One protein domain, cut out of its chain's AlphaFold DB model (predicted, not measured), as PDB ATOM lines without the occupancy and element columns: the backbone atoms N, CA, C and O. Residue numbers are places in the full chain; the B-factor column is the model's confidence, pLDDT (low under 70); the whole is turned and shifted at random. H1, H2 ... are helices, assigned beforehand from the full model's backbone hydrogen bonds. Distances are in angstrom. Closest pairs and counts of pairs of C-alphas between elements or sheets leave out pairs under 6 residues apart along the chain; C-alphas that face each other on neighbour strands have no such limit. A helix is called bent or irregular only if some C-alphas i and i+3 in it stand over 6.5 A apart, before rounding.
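This is residues 13 to 125 of the 382 residues of the protein "Hypothetical protein" of Rotaria sp. Silwood1 (UniProt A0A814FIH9). Three helices, H1, H5 and the first arm of H3, H3a, cross one another to make the core, with the long H1 running through the middle of the domain. H6 and H7 follow H5 and fold back over H1, H6 packing on residues 28 to 32 of H1 and H7 on residues 21 to 29 with its own residues 120 to 124, while the second arm of H3, H3b, turns away from the core and packs on the small H4. H2 lies near the far end of H1. The printed part has 113 residues with seven named helices, H1 to H7 in chain order, and no named strand, and its class is all helix with mostly crossed packing, that is, touching helices at more than a shallow tilt. It is compact, with a radius of gyration of the C-alphas of 14.8 A, and spans 42 by 33 by 21 A.

H1 takes residues 21 to 41 and is 31.4 A from C-alpha 21 at (147.115, 168.429, 193.476) to C-alpha 41 at (118.672, 157.599, 185.926). H2 takes residues 45 to 51, 10.0 A long. H3 takes residues 53 to 74 and was assigned as one helix by its hydrogen bonds, but it is bent: C-alphas 64 and 67 are 8.2 A apart. Its arm H3a is residues 53 to 64, 16.1 A long, and its arm H3b is residues 67 to 74, 10.6 A long; residues 65 and 66 belong to neither. H4 is residues 81 to 84, 5.5 A long, and H5 is residues 86 to 101, 21.6 A long. H6, residues 103 to 112, is 15.8 A long and irregular, with C-alphas 104 and 107 at 8.4 A. H7, residues 114 to 125, is 16.2 A long and ends with C-alpha 125 at (138.679, 168.488, 202.433).

H1 and H5 are the hub, touching four helices each. They touch each other at a steep tilt of 42 degrees, the same way, with Ala 31 and Trp 96 as the closest C-alphas, 5.3 A. Residues 26 to 34 of H1 touch H3a at a steep tilt of 54 degrees, opposite ways, closest at the C-alphas of Ala 31 and Thr 60, 5.7 A. H3a and H5 touch at a steep tilt of 55 degrees, opposite ways, with the C-alphas of Trp 57 and Trp 96 closest at 6.9 A. Residues 21 to 29 of H1 touch residues 120 to 124 of H7 at a steep tilt of 62 degrees, opposite ways; the closest C-alphas, His 26 and Lys 124, are 4.8 A apart. Residues 28 to 32 of H1 touch H6, about perpendicular at 77 degrees, with the C-alphas of Leu 32 and Asn 108 closest at 7.1 A. H5 and H6 touch only at the corner, closest at the C-alphas of Val 99 and Asn 108, 5.4 A. H2 is close to H1 but not clearly touching it, with the C-alphas of Gln 39 and Thr 45 closest at 5.4 A. H3a and H3b are only just about perpendicular, at 71 degrees. H3b touches H4, closest at the C-alphas of Ser 68 and Asp 82, 7.2 A. H4 and H5 only just touch, only at the corner, with 3 pairs of C-alphas within 8 A, the closest being Phe 83 and Leu 89 at 6.1 A. Among the pairs that are apart are H5 and H7, and H1 and H3b. In H2, H3a, H3b, H5 and H7 every O i to N i+4 pair is within hydrogen-bond range; in H1 it is 16 of 17 and in H6 4 of 6, while H4 is too short for such a pair.

The C-alphas farthest apart are those of His 15 and Thr 43, 45.5 A. The printed part has no cut. The link from H3 to H4 is short, the other links are tight, and no link is long. The mean pLDDT of the printed part is 80.9, and residues 13 to 17 and 37 to 47 are under 70.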
ATOM      1  N   LEU A  13     152.157 171.980 206.234       58.84
ATOM      2  CA  LEU A  13     150.897 171.935 205.484       58.84
ATOM      3  C   LEU A  13     150.502 173.296 204.891       58.84
ATOM      4  O   LEU A  13     150.028 173.322 203.756       58.84
ATOM      5  N   SER A  14     150.748 174.413 205.587       56.03
ATOM      6  CA  SER A  14     150.458 175.761 205.061       56.03
ATOM      7  C   SER A  14     151.359 176.166 203.882       56.03
ATOM      8  O   SER A  14     150.988 177.026 203.082       56.03
ATOM      9  N   HIS A  15     152.509 175.504 203.714       62.38
ATOM     10  CA  HIS A  15     153.432 175.712 202.595       62.38
ATOM     11  C   HIS A  15     153.252 174.720 201.434       62.38
ATOM     12  O   HIS A  15     153.887 174.886 200.385       62.38
ATOM     13  N   VAL A  16     152.392 173.702 201.569       66.25
ATOM     14  CA  VAL A  16     152.120 172.764 200.472       66.25
ATOM     15  C   VAL A  16     151.421 173.507 199.337       66.25
ATOM     16  O   VAL A  16     150.398 174.162 199.527       66.25
ATOM     17  N   ARG A  17     151.958 173.389 198.119       67.94
ATOM     18  CA  ARG A  17     151.313 173.946 196.925       67.94
ATOM     19  C   ARG A  17     149.975 173.249 196.703       67.94
ATOM     20  O   ARG A  17     149.935 172.072 196.353       67.94
ATOM     21  N   ILE A  18     148.890 173.992 196.911       71.19
ATOM     22  CA  ILE A  18     147.534 173.439 196.834       71.19
ATOM     23  C   ILE A  18     147.138 173.125 195.389       71.19
ATOM     24  O   ILE A  18     146.546 172.079 195.110       71.19
ATOM     25  N   TYR A  19     147.568 173.986 194.468       78.44
ATOM     26  CA  TYR A  19     147.512 173.731 193.039       78.44
ATOM     27  C   TYR A  19     148.765 172.962 192.576       78.44
ATOM     28  O   TYR A  19     149.881 173.332 192.960       78.44
ATOM     29  N   PRO A  20     148.631 171.946 191.701       82.69
ATOM     30  CA  PRO A  20     147.384 171.439 191.114       82.69
ATOM     31  C   PRO A  20     146.745 170.286 191.904       82.69
ATOM     32  O   PRO A  20     145.654 169.846 191.554       82.69
ATOM     33  N   LEU A  21     147.420 169.752 192.926       84.50
ATOM     34  CA  LEU A  21     147.115 168.429 193.476       84.50
ATOM     35  C   LEU A  21     145.745 168.351 194.165       84.50
ATOM     36  O   LEU A  21     144.940 167.487 193.827       84.50
ATOM     37  N   PHE A  22     145.450 169.246 195.109       87.06
ATOM     38  CA  PHE A  22     144.183 169.187 195.846       87.06
ATOM     39  C   PHE A  22     143.006 169.718 195.016       87.06
ATOM     40  O   PHE A  22     141.881 169.241 195.163       87.06
ATOM     41  N   ASP A  23     143.269 170.641 194.085       86.56
ATOM     42  CA  ASP A  23     142.288 171.056 193.080       86.56
ATOM     43  C   ASP A  23     141.887 169.888 192.174       86.56
ATOM     44  O   ASP A  23     140.702 169.669 191.927       86.56
ATOM     45  N   MET A  24     142.861 169.082 191.747       90.31
ATOM     46  CA  MET A  24     142.620 167.860 190.985       90.31
ATOM     47  C   MET A  24     141.778 166.860 191.788       90.31
ATOM     48  O   MET A  24     140.853 166.273 191.228       90.31
ATOM     49  N   CYS A  25     142.019 166.713 193.098       88.25
ATOM     50  CA  CYS A  25     141.176 165.881 193.963       88.25
ATOM     51  C   CYS A  25     139.708 166.312 193.946       88.25
ATOM     52  O   CYS A  25     138.821 165.481 193.738       88.25
ATOM     53  N   HIS A  26     139.453 167.609 194.116       87.31
ATOM     54  CA  HIS A  26     138.106 168.172 194.061       87.31
ATOM     55  C   HIS A  26     137.449 167.984 192.693       87.31
ATOM     56  O   HIS A  26     136.320 167.498 192.619       87.31
ATOM     57  N   TYR A  27     138.147 168.311 191.605       91.94
ATOM     58  CA  TYR A  27     137.585 168.213 190.257       91.94
ATOM     59  C   TYR A  27     137.311 166.768 189.834       91.94
ATOM     60  O   TYR A  27     136.264 166.501 189.246       91.94
ATOM     61  N   LEU A  28     138.198 165.821 190.164       91.50
ATOM     62  CA  LEU A  28     137.992 164.400 189.868       91.50
ATOM     63  C   LEU A  28     136.805 163.823 190.646       91.50
ATOM     64  O   LEU A  28     135.983 163.120 190.061       91.50
ATOM     65  N   LEU A  29     136.679 164.135 191.941       85.25
ATOM     66  CA  LEU A  29     135.544 163.670 192.743       85.25
ATOM     67  C   LEU A  29     134.225 164.324 192.320       85.25
ATOM     68  O   LEU A  29     133.203 163.645 192.275       85.25
ATOM     69  N   THR A  30     134.244 165.608 191.957       83.12
ATOM     70  CA  THR A  30     133.052 166.313 191.458       83.12
ATOM     71  C   THR A  30     132.607 165.751 190.108       83.12
ATOM     72  O   THR A  30     131.432 165.452 189.922       83.12
ATOM     73  N   ALA A  31     133.538 165.521 189.178       88.00
ATOM     74  CA  ALA A  31     133.228 164.886 187.898       88.00
ATOM     75  C   ALA A  31     132.704 163.449 188.077       88.00
ATOM     76  O   ALA A  31     131.796 163.033 187.356       88.00
ATOM     77  N   LEU A  32     133.244 162.697 189.047       85.94
ATOM     78  CA  LEU A  32     132.746 161.362 189.386       85.94
ATOM     79  C   LEU A  32     131.308 161.420 189.909       85.94
ATOM     80  O   LEU A  32     130.497 160.609 189.474       85.94
ATOM     81  N   GLN A  33     130.983 162.397 190.763       81.62
ATOM     82  CA  GLN A  33     129.623 162.605 191.265       81.62
ATOM     83  C   GLN A  33     128.636 162.875 190.123       81.62
ATOM     84  O   GLN A  33     127.621 162.199 190.031       81.62
ATOM     85  N   VAL A  34     128.966 163.782 189.196       80.06
ATOM     86  CA  VAL A  34     128.106 164.058 188.026       80.06
ATOM     87  C   VAL A  34     127.891 162.802 187.189       80.06
ATOM     88  O   VAL A  34     126.786 162.530 186.723       80.06
ATOM     89  N   ARG A  35     128.949 162.007 186.991       83.44
ATOM     90  CA  ARG A  35     128.853 160.738 186.267       83.44
ATOM     91  C   ARG A  35     127.957 159.735 187.006       83.44
ATOM     92  O   ARG A  35     127.173 159.055 186.347       83.44
ATOM     93  N   ASP A  36     128.071 159.645 188.330       78.06
ATOM     94  CA  ASP A  36     127.245 158.790 189.191       78.06
ATOM     95  C   ASP A  36     125.763 159.177 189.141       78.06
ATOM     96  O   ASP A  36     124.906 158.304 188.989       78.06
ATOM     97  N   ASP A  37     125.466 160.475 189.177       67.25
ATOM     98  CA  ASP A  37     124.097 160.984 189.108       67.25
ATOM     99  C   ASP A  37     123.448 160.608 187.768       67.25
ATOM    100  O   ASP A  37     122.330 160.104 187.739       67.25
ATOM    101  N   ILE A  38     124.171 160.728 186.648       67.50
ATOM    102  CA  ILE A  38     123.675 160.297 185.325       67.50
ATOM    103  C   ILE A  38     123.447 158.773 185.287       67.50
ATOM    104  O   ILE A  38     122.482 158.297 184.682       67.50
ATOM    105  N   GLN A  39     124.315 157.986 185.936       66.25
ATOM    106  CA  GLN A  39     124.185 156.522 185.999       66.25
ATOM    107  C   GLN A  39     122.941 156.065 186.761       66.25
ATOM    108  O   GLN A  39     122.384 155.016 186.438       66.25
ATOM    109  N   GLN A  40     122.484 156.846 187.738       56.31
ATOM    110  CA  GLN A  40     121.309 156.516 188.536       56.31
ATOM    111  C   GLN A  40     120.001 156.551 187.726       56.31
ATOM    112  O   GLN A  40     119.084 155.789 188.038       56.31
ATOM    113  N   TYR A  41     119.913 157.384 186.684       50.69
ATOM    114  CA  TYR A  41     118.672 157.599 185.926       50.69
ATOM    115  C   TYR A  41     118.595 156.840 184.593       50.69
ATOM    116  O   TYR A  41     117.500 156.672 184.058       50.69
ATOM    117  N   GLN A  42     119.714 156.349 184.048       53.38
ATOM    118  CA  GLN A  42     119.741 155.679 182.740       53.38
ATOM    119  C   GLN A  42     120.528 154.368 182.761       53.38
ATOM    120  O   GLN A  42     121.745 154.357 182.944       53.38
ATOM    121  N   THR A  43     119.849 153.266 182.424       46.28
ATOM    122  CA  THR A  43     120.432 151.930 182.188       46.28
ATOM    123  C   THR A  43     121.462 151.904 181.050       46.28
ATOM    124  O   THR A  43     122.271 150.982 180.983       46.28
ATOM    125  N   ALA A  44     121.491 152.928 180.187       53.94
ATOM    126  CA  ALA A  44     122.446 153.090 179.089       53.94
ATOM    127  C   ALA A  44     123.282 154.381 179.220       53.94
ATOM    128  O   ALA A  44     123.376 155.179 178.287       53.94
ATOM    129  N   THR A  45     123.906 154.604 180.378       55.16
ATOM    130  CA  THR A  45     124.668 155.828 180.704       55.16
ATOM    131  C   THR A  45     125.716 156.224 179.653       55.16
ATOM    132  O   THR A  45     125.868 157.405 179.347       55.16
ATOM    133  N   GLN A  46     126.425 155.251 179.063       59.53
ATOM    134  CA  GLN A  46     127.435 155.516 178.025       59.53
ATOM    135  C   GLN A  46     126.837 156.195 176.785       59.53
ATOM    136  O   GLN A  46     127.519 156.979 176.126       59.53
ATOM    137  N   ASN A  47     125.566 155.929 176.476       63.59
ATOM    138  CA  ASN A  47     124.904 156.538 175.328       63.59
ATOM    139  C   ASN A  47     124.595 158.014 175.593       63.59
ATOM    140  O   ASN A  47     124.763 158.829 174.693       63.59
ATOM    141  N   PHE A  48     124.204 158.380 176.818       74.88
ATOM    142  CA  PHE A  48     123.893 159.770 177.155       74.88
ATOM    143  C   PHE A  48     125.146 160.650 177.184       74.88
ATOM    144  O   PHE A  48     125.198 161.671 176.500       74.88
ATOM    145  N   THR A  49     126.190 160.238 177.911       80.94
ATOM    146  CA  THR A  49     127.404 161.058 178.074       80.94
ATOM    147  C   THR A  49     128.157 161.270 176.761       80.94
ATOM    148  O   THR A  49     128.800 162.303 176.578       80.94
ATOM    149  N   ARG A  50     128.063 160.322 175.819       81.56
ATOM    150  CA  ARG A  50     128.629 160.458 174.468       81.56
ATOM    151  C   ARG A  50     127.757 161.296 173.532       81.56
ATOM    152  O   ARG A  50     128.304 161.972 172.669       81.56
ATOM    153  N   ARG A  51     126.428 161.275 173.694       81.00
ATOM    154  CA  ARG A  51     125.498 162.107 172.905       81.00
ATOM    155  C   ARG A  51     125.473 163.563 173.369       81.00
ATOM    156  O   ARG A  51     125.304 164.455 172.545       81.00
ATOM    157  N   HIS A  52     125.678 163.808 174.663       82.00
ATOM    158  CA  HIS A  52     125.582 165.137 175.273       82.00
ATOM    159  C   HIS A  52     126.836 165.514 176.091       82.00
ATOM    160  O   HIS A  52     126.726 165.840 177.278       82.00
ATOM    161  N   PRO A  53     128.041 165.520 175.480       90.56
ATOM    162  CA  PRO A  53     129.290 165.803 176.191       90.56
ATOM    163  C   PRO A  53     129.322 167.225 176.766       90.56
ATOM    164  O   PRO A  53     129.748 167.427 177.900       90.56
ATOM    165  N   LEU A  54     128.800 168.207 176.026       88.62
ATOM    166  CA  LEU A  54     128.762 169.605 176.458       88.62
ATOM    167  C   LEU A  54     127.878 169.791 177.700       88.62
ATOM    168  O   LEU A  54     128.273 170.494 178.623       88.62
ATOM    169  N   SER A  55     126.731 169.111 177.770       82.19
ATOM    170  CA  SER A  55     125.852 169.157 178.949       82.19
ATOM    171  C   SER A  55     126.552 168.605 180.198       82.19
ATOM    172  O   SER A  55     126.519 169.219 181.268       82.19
ATOM    173  N   CYS A  56     127.274 167.489 180.044       85.88
ATOM    174  CA  CYS A  56     128.062 166.894 181.123       85.88
ATOM    175  C   CYS A  56     129.206 167.819 181.562       85.88
ATOM    176  O   CYS A  56     129.451 167.969 182.760       85.88
ATOM    177  N   TRP A  57     129.886 168.457 180.605       93.44
ATOM    178  CA  TRP A  57     130.946 169.422 180.883       93.44
ATOM    179  C   TRP A  57     130.408 170.642 181.632       93.44
ATOM    180  O   TRP A  57     130.919 170.946 182.705       93.44
ATOM    181  N   ILE A  58     129.342 171.287 181.138       88.19
ATOM    182  CA  ILE A  58     128.734 172.461 181.788       88.19
ATOM    183  C   ILE A  58     128.303 172.118 183.211       88.19
ATOM    184  O   ILE A  58     128.656 172.842 184.138       88.19
ATOM    185  N   SER A  59     127.596 171.002 183.402       82.25
ATOM    186  CA  SER A  59     127.139 170.572 184.730       82.25
ATOM    187  C   SER A  59     128.317 170.364 185.683       82.25
ATOM    188  O   SER A  59     128.295 170.827 186.822       82.25
ATOM    189  N   THR A  60     129.392 169.742 185.188       87.00
ATOM    190  CA  THR A  60     130.622 169.548 185.963       87.00
ATOM    191  C   THR A  60     131.300 170.877 186.283       87.00
ATOM    192  O   THR A  60     131.710 171.070 187.419       87.00
ATOM    193  N   MET A  61     131.395 171.821 185.342       90.25
ATOM    194  CA  MET A  61     132.002 173.133 185.597       90.25
ATOM    195  C   MET A  61     131.187 173.952 186.599       90.25
ATOM    196  O   MET A  61     131.755 174.513 187.535       90.25
ATOM    197  N   LEU A  62     129.861 173.981 186.457       84.00
ATOM    198  CA  LEU A  62     128.981 174.666 187.401       84.00
ATOM    199  C   LEU A  62     129.143 174.104 188.811       84.00
ATOM    200  O   LEU A  62     129.247 174.879 189.755       84.00
ATOM    201  N   LEU A  63     129.256 172.784 188.962       79.50
ATOM    202  CA  LEU A  63     129.523 172.170 190.260       79.50
ATOM    203  C   LEU A  63     130.950 172.429 190.741       79.50
ATOM    204  O   LEU A  63     131.131 172.759 191.902       79.50
ATOM    205  N   CYS A  64     131.962 172.365 189.875       84.75
ATOM    206  CA  CYS A  64     133.364 172.613 190.222       84.75
ATOM    207  C   CYS A  64     133.651 174.058 190.647       84.75
ATOM    208  O   CYS A  64     134.608 174.264 191.396       84.75
ATOM    209  N   PHE A  65     132.820 175.027 190.243       86.50
ATOM    210  CA  PHE A  65     132.987 176.458 190.532       86.50
ATOM    211  C   PHE A  65     131.797 177.105 191.266       86.50
ATOM    212  O   PHE A  65     131.833 178.309 191.509       86.50
ATOM    213  N   SER A  66     130.774 176.340 191.670       80.75
ATOM    214  CA  SER A  66     129.530 176.856 192.279       80.75
ATOM    215  C   SER A  66     129.761 177.831 193.433       80.75
ATOM    216  O   SER A  66     129.199 178.924 193.432       80.75
ATOM    217  N   GLY A  67     130.630 177.473 194.385       75.00
ATOM    218  CA  GLY A  67     130.934 178.321 195.538       75.00
ATOM    219  C   GLY A  67     131.515 179.678 195.138       75.00
ATOM    220  O   GLY A  67     131.116 180.706 195.683       75.00
ATOM    221  N   SER A  68     132.402 179.709 194.139       79.62
ATOM    222  CA  SER A  68     132.974 180.964 193.646       79.62
ATOM    223  C   SER A  68     131.977 181.770 192.814       79.62
ATOM    224  O   SER A  68     131.869 182.970 193.022       79.62
ATOM    225  N   ILE A  69     131.179 181.127 191.952       82.88
ATOM    226  CA  ILE A  69     130.130 181.794 191.159       82.88
ATOM    227  C   ILE A  69     129.160 182.551 192.079       82.88
ATOM    228  O   ILE A  69     128.889 183.731 191.857       82.88
ATOM    229  N   ILE A  70     128.666 181.884 193.128       77.69
ATOM    230  CA  ILE A  70     127.722 182.479 194.086       77.69
ATOM    231  C   ILE A  70     128.417 183.560 194.920       77.69
ATOM    232  O   ILE A  70     127.856 184.635 195.116       77.69
ATOM    233  N   THR A  71     129.645 183.308 195.382       78.69
ATOM    234  CA  THR A  71     130.426 184.297 196.140       78.69
ATOM    235  C   THR A  71     130.646 185.572 195.332       78.69
ATOM    236  O   THR A  71     130.391 186.660 195.837       78.69
ATOM    237  N   ASN A  72     131.060 185.451 194.071       82.31
ATOM    238  CA  ASN A  72     131.287 186.591 193.190       82.31
ATOM    239  C   ASN A  72     129.990 187.384 193.003       82.31
ATOM    240  O   ASN A  72     129.998 188.597 193.173       82.31
ATOM    241  N   LEU A  73     128.864 186.701 192.764       81.62
ATOM    242  CA  LEU A  73     127.556 187.346 192.639       81.62
ATOM    243  C   LEU A  73     127.177 188.140 193.902       81.62
ATOM    244  O   LEU A  73     126.729 189.279 193.799       81.62
ATOM    245  N   LEU A  74     127.378 187.559 195.089       75.81
ATOM    246  CA  LEU A  74     127.066 188.207 196.368       75.81
ATOM    247  C   LEU A  74     128.000 189.375 196.698       75.81
ATOM    248  O   LEU A  74     127.580 190.327 197.350       75.81
ATOM    249  N   LEU A  75     129.250 189.311 196.245       79.19
ATOM    250  CA  LEU A  75     130.227 190.388 196.398       79.19
ATOM    251  C   LEU A  75     130.108 191.460 195.299       79.19
ATOM    252  O   LEU A  75     130.865 192.428 195.322       79.19
ATOM    253  N   GLY A  76     129.171 191.314 194.354       79.56
ATOM    254  CA  GLY A  76     128.994 192.236 193.228       79.56
ATOM    255  C   GLY A  76     130.074 192.118 192.147       79.56
ATOM    256  O   GLY A  76     130.209 193.005 191.305       79.56
ATOM    257  N   GLU A  77     130.852 191.037 192.153       83.44
ATOM    258  CA  GLU A  77     131.807 190.700 191.104       83.44
ATOM    259  C   GLU A  77     131.148 189.883 189.980       83.44
ATOM    260  O   GLU A  77     130.062 189.321 190.120       83.44
ATOM    261  N   SER A  78     131.830 189.779 188.834       86.50
ATOM    262  CA  SER A  78     131.336 188.952 187.730       86.50
ATOM    263  C   SER A  78     131.259 187.474 188.147       86.50
ATOM    264  O   SER A  78     132.282 186.907 188.543       86.50
ATOM    265  N   PRO A  79     130.107 186.794 187.986       82.50
ATOM    266  CA  PRO A  79     129.976 185.370 188.302       82.50
ATOM    267  C   PRO A  79     130.902 184.493 187.449       82.50
ATOM    268  O   PRO A  79     131.224 183.373 187.831       82.50
ATOM    269  N   LEU A  80     131.369 185.012 186.309       83.81
ATOM    270  CA  LEU A  80     132.262 184.315 185.388       83.81
ATOM    271  C   LEU A  80     133.750 184.589 185.648       83.81
ATOM    272  O   LEU A  80     134.590 184.120 184.884       83.81
ATOM    273  N   LYS A  81     134.096 185.331 186.708       80.94
ATOM    274  CA  LYS A  81     135.481 185.724 187.010       80.94
ATOM    275  C   LYS A  81     136.438 184.528 187.066       80.94
ATOM    276  O   LYS A  81     137.526 184.595 186.504       80.94
ATOM    277  N   ASP A  82     136.012 183.405 187.643       74.69
ATOM    278  CA  ASP A  82     136.842 182.196 187.729       74.69
ATOM    279  C   ASP A  82     137.060 181.495 186.380       74.69
ATOM    280  O   ASP A  82     138.081 180.838 186.188       74.69
ATOM    281  N   PHE A  83     136.158 181.680 185.408       78.19
ATOM    282  CA  PHE A  83     136.310 181.127 184.056       78.19
ATOM    283  C   PHE A  83     137.350 181.883 183.222       78.19
ATOM    284  O   PHE A  83     137.846 181.357 182.227       78.19
ATOM    285  N   ILE A  84     137.713 183.100 183.639       74.81
ATOM    286  CA  ILE A  84     138.776 183.888 183.006       74.81
ATOM    287  C   ILE A  84     140.154 183.309 183.378       74.81
ATOM    288  O   ILE A  84     141.100 183.387 182.595       74.81
ATOM    289  N   HIS A  85     140.280 182.654 184.538       72.75
ATOM    290  CA  HIS A  85     141.519 181.997 184.952       72.75
ATOM    291  C   HIS A  85     141.721 180.658 184.223       72.75
ATOM    292  O   HIS A  85     141.262 179.598 184.654       72.75
ATOM    293  N   HIS A  86     142.493 180.695 183.134       80.69
ATOM    294  CA  HIS A  86     142.706 179.553 182.236       80.69
ATOM    295  C   HIS A  86     143.241 178.281 182.918       80.69
ATOM    296  O   HIS A  86     142.935 177.181 182.471       80.69
ATOM    297  N   GLN A  87     144.016 178.398 184.001       86.88
ATOM    298  CA  GLN A  87     144.673 177.250 184.641       86.88
ATOM    299  C   GLN A  87     143.689 176.313 185.359       86.88
ATOM    300  O   GLN A  87     143.724 175.101 185.147       86.88
ATOM    301  N   HIS A  88     142.778 176.857 186.169       86.38
ATOM    302  CA  HIS A  88     141.807 176.050 186.915       86.38
ATOM    303  C   HIS A  88     140.726 175.473 186.003       86.38
ATOM    304  O   HIS A  88     140.362 174.307 186.158       86.38
ATOM    305  N   LEU A  89     140.261 176.252 185.021       91.12
ATOM    306  CA  LEU A  89     139.300 175.784 184.025       91.12
ATOM    307  C   LEU A  89     139.880 174.650 183.167       91.12
ATOM    308  O   LEU A  89     139.202 173.648 182.926       91.12
ATOM    309  N   LEU A  90     141.145 174.774 182.749       92.44
ATOM    310  CA  LEU A  90     141.843 173.727 182.003       92.44
ATOM    311  C   LEU A  90     141.994 172.461 182.852       92.44
ATOM    312  O   LEU A  90     141.637 171.380 182.393       92.44
ATOM    313  N   LEU A  91     142.461 172.591 184.098       92.81
ATOM    314  CA  LEU A  91     142.624 171.452 185.001       92.81
ATOM    315  C   LEU A  91     141.288 170.740 185.262       92.81
ATOM    316  O   LEU A  91     141.224 169.515 185.159       92.81
ATOM    317  N   ALA A  92     140.217 171.487 185.543       92.25
ATOM    318  CA  ALA A  92     138.881 170.933 185.747       92.25
ATOM    319  C   ALA A  92     138.362 170.219 184.491       92.25
ATOM    320  O   ALA A  92     137.805 169.125 184.586       92.25
ATOM    321  N   THR A  93     138.595 170.793 183.308       95.25
ATOM    322  CA  THR A  93     138.208 170.192 182.024       95.25
ATOM    323  C   THR A  93     138.980 168.903 181.743       95.25
ATOM    324  O   THR A  93     138.382 167.917 181.317       95.25
ATOM    325  N   VAL A  94     140.283 168.864 182.035       96.00
ATOM    326  CA  VAL A  94     141.094 167.642 181.918       96.00
ATOM    327  C   VAL A  94     140.588 166.567 182.880       96.00
ATOM    328  O   VAL A  94     140.374 165.434 182.456       96.00
ATOM    329  N   CYS A  95     140.319 166.920 184.142       95.62
ATOM    330  CA  CYS A  95     139.770 165.992 185.137       95.62
ATOM    331  C   CYS A  95     138.414 165.425 184.700       95.62
ATOM    332  O   CYS A  95     138.208 164.213 184.752       95.62
ATOM    333  N   TRP A  96     137.511 166.285 184.220       95.69
ATOM    334  CA  TRP A  96     136.230 165.876 183.650       95.69
ATOM    335  C   TRP A  96     136.423 164.882 182.502       95.69
ATOM    336  O   TRP A  96     135.857 163.789 182.528       95.69
ATOM    337  N   TYR A  97     137.277 165.211 181.531       95.50
ATOM    338  CA  TYR A  97     137.524 164.339 180.387       95.50
ATOM    339  C   TYR A  97     138.097 162.982 180.822       95.50
ATOM    340  O   TYR A  97     137.650 161.938 180.346       95.50
ATOM    341  N   SER A  98     139.038 162.978 181.773       94.81
ATOM    342  CA  SER A  98     139.603 161.752 182.344       94.81
ATOM    343  C   SER A  98     138.550 160.888 183.039       94.81
ATOM    344  O   SER A  98     138.568 159.668 182.911       94.81
ATOM    345  N   VAL A  99     137.599 161.487 183.755       92.81
ATOM    346  CA  VAL A  99     136.540 160.712 184.411       92.81
ATOM    347  C   VAL A  99     135.547 160.147 183.404       92.81
ATOM    348  O   VAL A  99     135.088 159.029 183.605       92.81
ATOM    349  N   PHE A 100     135.204 160.868 182.335       91.50
ATOM    350  CA  PHE A 100     134.133 160.465 181.416       91.50
ATOM    351  C   PHE A 100     134.593 159.607 180.230       91.50
ATOM    352  O   PHE A 100     133.825 158.756 179.783       91.50
ATOM    353  N   TYR A 101     135.809 159.819 179.718       91.69
ATOM    354  CA  TYR A 101     136.230 159.281 178.414       91.69
ATOM    355  C   TYR A 101     137.604 158.604 178.413       91.69
ATOM    356  O   TYR A 101     138.068 158.178 177.354       91.69
ATOM    357  N   PHE A 102     138.276 158.492 179.562       93.25
ATOM    358  CA  PHE A 102     139.570 157.810 179.614       93.25
ATOM    359  C   PHE A 102     139.432 156.339 179.183       93.25
ATOM    360  O   PHE A 102     138.448 155.685 179.554       93.25
ATOM    361  N   PRO A 103     140.388 155.803 178.398       90.50
ATOM    362  CA  PRO A 103     140.286 154.463 177.833       90.50
ATOM    363  C   PRO A 103     140.001 153.405 178.901       90.50
ATOM    364  O   PRO A 103     140.538 153.443 180.010       90.50
ATOM    365  N   PHE A 104     139.131 152.460 178.541       87.75
ATOM    366  CA  PHE A 104     138.696 151.351 179.399       87.75
ATOM    367  C   PHE A 104     138.037 151.778 180.722       87.75
ATOM    368  O   PHE A 104     137.986 150.986 181.659       87.75
ATOM    369  N   ASP A 105     137.549 153.023 180.821       86.94
ATOM    370  CA  ASP A 105     136.982 153.584 182.055       86.94
ATOM    371  C   ASP A 105     137.940 153.499 183.261       86.94
ATOM    372  O   ASP A 105     137.513 153.542 184.418       86.94
ATOM    373  N   PHE A 106     139.250 153.399 183.004       92.06
ATOM    374  CA  PHE A 106     140.252 153.087 184.024       92.06
ATOM    375  C   PHE A 106     140.244 154.090 185.182       92.06
ATOM    376  O   PHE A 106     140.210 153.688 186.342       92.06
ATOM    377  N   ILE A 107     140.201 155.393 184.886       91.69
ATOM    378  CA  ILE A 107     140.171 156.451 185.909       91.69
ATOM    379  C   ILE A 107     138.901 156.369 186.761       91.69
ATOM    380  O   ILE A 107     138.971 156.499 187.979       91.69
ATOM    381  N   ASN A 108     137.746 156.091 186.155       87.94
ATOM    382  CA  ASN A 108     136.500 155.904 186.895       87.94
ATOM    383  C   ASN A 108     136.575 154.690 187.837       87.94
ATOM    384  O   ASN A 108     136.151 154.788 188.987       87.94
ATOM    385  N   TYR A 109     137.150 153.568 187.394       88.94
ATOM    386  CA  TYR A 109     137.373 152.413 188.270       88.94
ATOM    387  C   TYR A 109     138.366 152.722 189.394       88.94
ATOM    388  O   TYR A 109     138.105 152.395 190.553       88.94
ATOM    389  N   LEU A 110     139.467 153.404 189.074       91.19
ATOM    390  CA  LEU A 110     140.501 153.788 190.031       91.19
ATOM    391  C   LEU A 110     139.946 154.699 191.135       91.19
ATOM    392  O   LEU A 110     140.187 154.456 192.313       91.19
ATOM    393  N   LEU A 111     139.152 155.712 190.776       86.62
ATOM    394  CA  LEU A 111     138.552 156.646 191.737       86.62
ATOM    395  C   LEU A 111     137.451 156.012 192.599       86.62
ATOM    396  O   LEU A 111     137.149 156.521 193.677       86.62
ATOM    397  N   ARG A 112     136.849 154.903 192.156       84.38
ATOM    398  CA  ARG A 112     135.882 154.129 192.954       84.38
ATOM    399  C   ARG A 112     136.549 153.157 193.917       84.38
ATOM    400  O   ARG A 112     135.885 152.679 194.837       84.38
ATOM    401  N   PHE A 113     137.837 152.873 193.740       84.31
ATOM    402  CA  PHE A 113     138.583 152.044 194.671       84.31
ATOM    403  C   PHE A 113     138.683 152.753 196.027       84.31
ATOM    404  O   PHE A 113     139.256 153.837 196.136       84.31
ATOM    405  N   ILE A 114     138.101 152.143 197.066       80.00
ATOM    406  CA  ILE A 114     137.863 152.774 198.376       80.00
ATOM    407  C   ILE A 114     139.120 153.446 198.962       80.00
ATOM    408  O   ILE A 114     139.009 154.605 199.362       80.00
ATOM    409  N   PRO A 115     140.313 152.813 198.983       82.31
ATOM    410  CA  PRO A 115     141.516 153.453 199.516       82.31
ATOM    411  C   PRO A 115     141.881 154.753 198.790       82.31
ATOM    412  O   PRO A 115     142.203 155.750 199.431       82.31
ATOM    413  N   ILE A 116     141.777 154.768 197.460       84.88
ATOM    414  CA  ILE A 116     142.068 155.956 196.649       84.88
ATOM    415  C   ILE A 116     140.995 157.010 196.884       84.88
ATOM    416  O   ILE A 116     141.319 158.165 197.143       84.88
ATOM    417  N   ARG A 117     139.719 156.614 196.877       79.56
ATOM    418  CA  ARG A 117     138.599 157.522 197.143       79.56
ATOM    419  C   ARG A 117     138.728 158.217 198.499       79.56
ATOM    420  O   ARG A 117     138.446 159.407 198.588       79.56
ATOM    421  N   LEU A 118     139.183 157.505 199.532       72.88
ATOM    422  CA  LEU A 118     139.432 158.074 200.859       72.88
ATOM    423  C   LEU A 118     140.554 159.116 200.833       72.88
ATOM    424  O   LEU A 118     140.365 160.215 201.346       72.88
ATOM    425  N   VAL A 119     141.689 158.812 200.197       79.25
ATOM    426  CA  VAL A 119     142.812 159.759 200.064       79.25
ATOM    427  C   VAL A 119     142.394 161.005 199.278       79.25
ATOM    428  O   VAL A 119     142.658 162.129 199.705       79.25
ATOM    429  N   MET A 120     141.683 160.819 198.167       80.94
ATOM    430  CA  MET A 120     141.144 161.918 197.363       80.94
ATOM    431  C   MET A 120     140.127 162.745 198.156       80.94
ATOM    432  O   MET A 120     140.121 163.968 198.045       80.94
ATOM    433  N   GLY A 121     139.307 162.093 198.986       74.44
ATOM    434  CA  GLY A 121     138.374 162.747 199.900       74.44
ATOM    435  C   GLY A 121     139.094 163.648 200.898       74.44
ATOM    436  O   GLY A 121     138.748 164.817 201.013       74.44
ATOM    437  N   VAL A 122     140.162 163.158 201.538       74.50
ATOM    438  CA  VAL A 122     141.011 163.987 202.415       74.50
ATOM    439  C   VAL A 122     141.602 165.171 201.645       74.50
ATOM    440  O   VAL A 122     141.571 166.299 202.130       74.50
ATOM    441  N   GLY A 123     142.085 164.948 200.421       77.19
ATOM    442  CA  GLY A 123     142.591 166.024 199.567       77.19
ATOM    443  C   GLY A 123     141.536 167.080 199.213       77.19
ATOM    444  O   GLY A 123     141.834 168.274 199.255       77.19
ATOM    445  N   LYS A 124     140.295 166.660 198.922       79.56
ATOM    446  CA  LYS A 124     139.146 167.559 198.718       79.56
ATOM    447  C   LYS A 124     138.882 168.389 199.977       79.56
ATOM    448  O   LYS A 124     138.724 169.598 199.871       79.56
ATOM    449  N   GLU A 125     138.899 167.780 201.160       71.44
ATOM    450  CA  GLU A 125     138.679 168.488 202.433       71.44
ATOM    451  C   GLU A 125     139.780 169.520 202.751       71.44
ATOM    452  O   GLU A 125     139.504 170.599 203.286       71.44
TER     453      GLU A 125